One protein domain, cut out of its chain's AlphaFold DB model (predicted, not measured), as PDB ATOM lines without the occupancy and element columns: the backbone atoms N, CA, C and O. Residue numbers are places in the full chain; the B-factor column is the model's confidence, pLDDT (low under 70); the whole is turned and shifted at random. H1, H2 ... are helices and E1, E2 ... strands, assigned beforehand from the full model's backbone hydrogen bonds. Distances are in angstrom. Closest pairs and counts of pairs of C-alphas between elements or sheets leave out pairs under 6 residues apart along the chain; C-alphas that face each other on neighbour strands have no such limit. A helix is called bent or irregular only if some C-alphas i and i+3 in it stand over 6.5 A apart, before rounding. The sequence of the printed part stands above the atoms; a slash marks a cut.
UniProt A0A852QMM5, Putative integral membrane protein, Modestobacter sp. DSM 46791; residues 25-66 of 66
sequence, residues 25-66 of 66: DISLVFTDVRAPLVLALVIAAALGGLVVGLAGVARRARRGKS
ATOM      1  N   ASP A  25     -28.499  77.478  54.003       49.00
ATOM      2  CA  ASP A  25     -28.975  76.400  53.137       49.00
ATOM      3  C   ASP A  25     -28.787  76.826  51.674       49.00
ATOM      4  O   ASP A  25     -29.523  77.659  51.143       49.00
ATOM      5  N   ILE A  26     -27.748  76.294  51.033       54.34
ATOM      6  CA  ILE A  26     -27.527  76.443  49.598       54.34
ATOM      7  C   ILE A  26     -28.120  75.199  48.948       54.34
ATOM      8  O   ILE A  26     -27.504  74.133  48.959       54.34
ATOM      9  N   SER A  27     -29.324  75.349  48.397       54.22
ATOM     10  CA  SER A  27     -29.985  74.282  47.654       54.22
ATOM     11  C   SER A  27     -29.332  74.171  46.274       54.22
ATOM     12  O   SER A  27     -29.636  74.929  45.351       54.22
ATOM     13  N   LEU A  28     -28.356  73.273  46.145       51.91
ATOM     14  CA  LEU A  28     -27.870  72.830  44.843       51.91
ATOM     15  C   LEU A  28     -28.783  71.684  44.413       51.91
ATOM     16  O   LEU A  28     -29.091  70.820  45.224       51.91
ATOM     17  N   VAL A  29     -29.181  71.646  43.139       62.62
ATOM     18  CA  VAL A  29     -30.167  70.711  42.541       62.62
ATOM     19  C   VAL A  29     -29.910  69.210  42.849       62.62
ATOM     20  O   VAL A  29     -30.768  68.373  42.589       62.62
ATOM     21  N   PHE A  30     -28.762  68.864  43.449       52.91
ATOM     22  CA  PHE A  30     -28.355  67.509  43.830       52.91
ATOM     23  C   PHE A  30     -27.878  67.338  45.295       52.91
ATOM     24  O   PHE A  30     -27.660  66.198  45.705       52.91
ATOM     25  N   THR A  31     -27.670  68.400  46.092       45.81
ATOM     26  CA  THR A  31     -27.222  68.270  47.498       45.81
ATOM     27  C   THR A  31     -27.340  69.586  48.287       45.81
ATOM     28  O   THR A  31     -27.041  70.654  47.754       45.81
ATOM     29  N   ASP A  32     -27.719  69.523  49.564       51.56
ATOM     30  CA  ASP A  32     -27.751  70.687  50.460       51.56
ATOM     31  C   ASP A  32     -26.403  70.829  51.177       51.56
ATOM     32  O   ASP A  32     -26.068  70.054  52.077       51.56
ATOM     33  N   VAL A  33     -25.594  71.819  50.779       55.62
ATOM     34  CA  VAL A  33     -24.289  72.066  51.416       55.62
ATOM     35  C   VAL A  33     -24.403  73.216  52.402       55.62
ATOM     36  O   VAL A  33     -24.422  74.391  52.045       55.62
ATOM     37  N   ARG A  34     -24.422  72.854  53.682       57.12
ATOM     38  CA  ARG A  34     -24.362  73.771  54.817       57.12
ATOM     39  C   ARG A  34     -22.914  74.199  55.070       57.12
ATOM     40  O   ARG A  34     -22.186  73.515  55.784       57.12
ATOM     41  N   ALA A  35     -22.497  75.328  54.496       61.25
ATOM     42  CA  ALA A  35     -21.120  75.820  54.597       61.25
ATOM     43  C   ALA A  35     -21.016  77.269  55.125       61.25
ATOM     44  O   ALA A  35     -21.846  78.110  54.780       61.25
ATOM     45  N   PRO A  36     -19.984  77.585  55.932       67.06
ATOM     46  CA  PRO A  36     -19.660  78.949  56.363       67.06
ATOM     47  C   PRO A  36     -19.318  79.890  55.196       67.06
ATOM     48  O   PRO A  36     -18.667  79.477  54.235       67.06
ATOM     49  N   LEU A  37     -19.620  81.188  55.324       70.12
ATOM     50  CA  LEU A  37     -19.248  82.221  54.334       70.12
ATOM     51  C   LEU A  37     -17.736  82.288  54.073       70.12
ATOM     52  O   LEU A  37     -17.295  82.476  52.938       70.12
ATOM     53  N   VAL A  38     -16.934  82.083  55.121       71.50
ATOM     54  CA  VAL A  38     -15.467  82.038  55.027       71.50
ATOM     55  C   VAL A  38     -15.017  80.968  54.030       71.50
ATOM     56  O   VAL A  38     -14.099  81.208  53.250       71.50
ATOM     57  N   LEU A  39     -15.694  79.817  53.990       72.56
ATOM     58  CA  LEU A  39     -15.355  78.738  53.067       72.56
ATOM     59  C   LEU A  39     -15.591  79.153  51.608       72.56
ATOM     60  O   LEU A  39     -14.753  78.878  50.752       72.56
ATOM     61  N   ALA A  40     -16.681  79.873  51.332       79.12
ATOM     62  CA  ALA A  40     -16.973  80.389  49.996       79.12
ATOM     63  C   ALA A  40     -15.902  81.385  49.517       79.12
ATOM     64  O   ALA A  40     -15.426  81.280  48.387       79.12
ATOM     65  N   LEU A  41     -15.471  82.308  50.385       80.38
ATOM     66  CA  LEU A  41     -14.412  83.273  50.071       80.38
ATOM     67  C   LEU A  41     -13.063  82.593  49.820       80.38
ATOM     68  O   LEU A  41     -12.356  82.964  48.886       80.38
ATOM     69  N   VAL A  42     -12.723  81.576  50.616       79.31
ATOM     70  CA  VAL A  42     -11.494  80.791  50.435       79.31
ATOM     71  C   VAL A  42     -11.510  80.056  49.096       79.31
ATOM     72  O   VAL A  42     -10.525  80.119  48.361       79.31
ATOM     73  N   ILE A  43     -12.625  79.413  48.737       78.31
ATOM     74  CA  ILE A  43     -12.770  78.734  47.441       78.31
ATOM     75  C   ILE A  43     -12.670  79.744  46.293       78.31
ATOM     76  O   ILE A  43     -11.919  79.520  45.345       78.31
ATOM     77  N   ALA A  44     -13.367  80.878  46.385       86.62
ATOM     78  CA  ALA A  44     -13.312  81.925  45.368       86.62
ATOM     79  C   ALA A  44     -11.887  82.475  45.185       86.62
ATOM     80  O   ALA A  44     -11.419  82.616  44.055       86.62
ATOM     81  N   ALA A  45     -11.172  82.730  46.283       88.81
ATOM     82  CA  ALA A  45      -9.785  83.185  46.254       88.81
ATOM     83  C   ALA A  45      -8.845  82.132  45.649       88.81
ATOM     84  O   ALA A  45      -8.002  82.471  44.817       88.81
ATOM     85  N   ALA A  46      -9.009  80.857  46.012       93.19
ATOM     86  CA  ALA A  46      -8.219  79.760  45.462       93.19
ATOM     87  C   ALA A  46      -8.432  79.614  43.947       93.19
ATOM     88  O   ALA A  46      -7.464  79.533  43.189       93.19
ATOM     89  N   LEU A  47      -9.687  79.645  43.492       94.12
ATOM     90  CA  LEU A  47     -10.032  79.569  42.072       94.12
ATOM     91  C   LEU A  47      -9.524  80.789  41.295       94.12
ATOM     92  O   LEU A  47      -8.894  80.633  40.250       94.12
ATOM     93  N   GLY A  48      -9.742  81.999  41.815       94.62
ATOM     94  CA  GLY A  48      -9.239  83.231  41.206       94.62
ATOM     95  C   GLY A  48      -7.712  83.232  41.095       94.62
ATOM     96  O   GLY A  48      -7.166  83.517  40.027       94.62
ATOM     97  N   GLY A  49      -7.018  82.833  42.164       95.25
ATOM     98  CA  GLY A  49      -5.564  82.685  42.183       95.25
ATOM     99  C   GLY A  49      -5.059  81.657  41.170       95.25
ATOM    100  O   GLY A  49      -4.104  81.934  40.443       95.25
ATOM    101  N   LEU A  50      -5.731  80.508  41.056       95.81
ATOM    102  CA  LEU A  50      -5.391  79.470  40.083       95.81
ATOM    103  C   LEU A  50      -5.507  79.987  38.643       95.81
ATOM    104  O   LEU A  50      -4.567  79.845  37.861       95.81
ATOM    105  N   VAL A  51      -6.625  80.632  38.298       96.81
ATOM    106  CA  VAL A  51      -6.855  81.187  36.954       96.81
ATOM    107  C   VAL A  51      -5.792  82.228  36.601       96.81
ATOM    108  O   VAL A  51      -5.187  82.162  35.527       96.81
ATOM    109  N   VAL A  52      -5.518  83.166  37.510       96.69
ATOM    110  CA  VAL A  52      -4.505  84.211  37.300       96.69
ATOM    111  C   VAL A  52      -3.103  83.609  37.178       96.69
ATOM    112  O   VAL A  52      -2.338  84.014  36.296       96.69
ATOM    113  N   GLY A  53      -2.775  82.616  38.007       95.19
ATOM    114  CA  GLY A  53      -1.503  81.898  37.966       95.19
ATOM    115  C   GLY A  53      -1.280  81.196  36.627       95.19
ATOM    116  O   GLY A  53      -0.259  81.420  35.970       95.19
ATOM    117  N   LEU A  54      -2.268  80.426  36.163       95.50
ATOM    118  CA  LEU A  54      -2.221  79.744  34.866       95.50
ATOM    119  C   LEU A  54      -2.104  80.738  33.702       95.50
ATOM    120  O   LEU A  54      -1.277  80.551  32.808       95.50
ATOM    121  N   ALA A  55      -2.855  81.842  33.734       94.62
ATOM    122  CA  ALA A  55      -2.749  82.904  32.734       94.62
ATOM    123  C   ALA A  55      -1.363  83.580  32.736       94.62
ATOM    124  O   ALA A  55      -0.864  84.004  31.689       94.62
ATOM    125  N   GLY A  56      -0.720  83.700  33.899       95.25
ATOM    126  CA  GLY A  56       0.661  84.167  34.029       95.25
ATOM    127  C   GLY A  56       1.660  83.216  33.365       95.25
ATOM    128  O   GLY A  56       2.449  83.645  32.520       95.25
ATOM    129  N   VAL A  57       1.578  81.922  33.688       95.12
ATOM    130  CA  VAL A  57       2.433  80.875  33.103       95.12
ATOM    131  C   VAL A  57       2.263  80.814  31.584       95.12
ATOM    132  O   VAL A  57       3.255  80.845  30.854       95.12
ATOM    133  N   ALA A  58       1.025  80.826  31.088       93.75
ATOM    134  CA  ALA A  58       0.732  80.787  29.657       93.75
ATOM    135  C   ALA A  58       1.309  82.000  28.905       93.75
ATOM    136  O   ALA A  58       1.898  81.849  27.832       93.75
ATOM    137  N   ARG A  59       1.195  83.211  29.469       93.69
ATOM    138  CA  ARG A  59       1.796  84.424  28.882       93.69
ATOM    139  C   ARG A  59       3.321  84.347  28.851       93.69
ATOM    140  O   ARG A  59       3.922  84.738  27.853       93.69
ATOM    141  N   ARG A  60       3.949  83.824  29.910       90.69
ATOM    142  CA  ARG A  60       5.406  83.631  29.962       90.69
ATOM    143  C   ARG A  60       5.879  82.617  28.922       90.69
ATOM    144  O   ARG A  60       6.841  82.894  28.214       90.69
ATOM    145  N   ALA A  61       5.172  81.497  28.784       90.75
ATOM    146  CA  ALA A  61       5.481  80.471  27.791       90.75
ATOM    147  C   ALA A  61       5.416  81.010  26.351       90.75
ATOM    148  O   ALA A  61       6.261  80.668  25.529       90.75
ATOM    149  N   ARG A  62       4.461  81.902  26.053       88.50
ATOM    150  CA  ARG A  62       4.355  82.557  24.738       88.50
ATOM    151  C   ARG A  62       5.495  83.539  24.459       88.50
ATOM    152  O   ARG A  62       5.934  83.632  23.322       88.50
ATOM    153  N   ARG A  63       5.981  84.259  25.476       83.94
ATOM    154  CA  ARG A  63       7.077  85.234  25.319       83.94
ATOM    155  C   ARG A  63       8.443  84.591  25.082       83.94
ATOM    156  O   ARG A  63       9.244  85.180  24.382       83.94
ATOM    157  N   GLY A  64       8.701  83.401  25.627       73.12
ATOM    158  CA  GLY A  64       9.960  82.672  25.401       73.12
ATOM    159  C   GLY A  64      10.049  81.936  24.057       73.12
ATOM    160  O   GLY A  64      11.015  81.216  23.829       73.12
ATOM    161  N   LYS A  65       9.020  82.051  23.208       59.69
ATOM    162  CA  LYS A  65       8.931  81.426  21.878       59.69
ATOM    163  C   LYS A  65       9.169  82.437  20.737       59.69
ATOM    164  O   LYS A  65       9.100  82.036  19.579       59.69
ATOM    165  N   SER A  66       9.386  83.715  21.065       50.47
ATOM    166  CA  SER A  66       9.802  84.780  20.139       50.47
ATOM    167  C   SER A  66      11.279  85.080  20.320       50.47
ATOM    168  O   SER A  66      11.841  85.618  19.346       50.47
TER     169      SER A  66
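Overview. This is residues 25 to 66 of the 66 residues of the protein "Putative integral membrane protein" of Modestobacter sp. DSM 46791 (UniProt A0A852QMM5). A small two-stranded hairpin, E1 and E2, sits at one end of a single long helix, H1, and makes a corner with it, like the short foot of an L. The helix makes most of the length, and it stands free, with nothing packed along it. The printed part has 42 residues with two named strands and one named helix, in the order E1, E2, H1; the sheet's order is E1 - E2, antiparallel, and the class is mixed, helices and strands. The whole is extended, with a radius of gyration of the C-alphas of 16.8 A, and its C-alphas span 51 by 21 by 6 A, a rod.

Along the chain. E1 is residues 25 to 28, 9.1 A from first to last C-alpha, and begins with C-alpha 25 at (-28.975, 76.400, 53.137). E2 is residues 31 to 35, 12.0 A long. H1 is residues 37 to 63, 39.3 A long, from C-alpha 37 at (-19.248, 82.221, 54.334) to C-alpha 63 at (7.077, 85.234, 25.319).

Arrangement. E1 and E2 form a hairpin of antiparallel neighbours, with 142 degrees between their N-to-C directions. C-alphas 27 and 32 face each other at 5.1 A, and C-alphas 25 and 34 at 5.6 A. N 31 and O 28 are within hydrogen-bond range at 2.9 A, as are N 28 and O 31 at 3.3 A. A tight link of one residue, Pro 36, joins E2 to H1. E1 and H1 are apart. In H1, which is not bent, every O i to N i+4 pair is within hydrogen-bond range.

Size, cuts and confidence. The two C-alphas farthest apart are those of Asp 25 and Ser 66, the chain's last residue, at 51.6 A. The printed part has no cut, and both links are tight. Residues 27 to 32 and 36 to 66 stand free. The mean pLDDT of the printed part is 77.1; residues 25 to 36 and 65 to 66 are under 70, while H1 has a mean of 89.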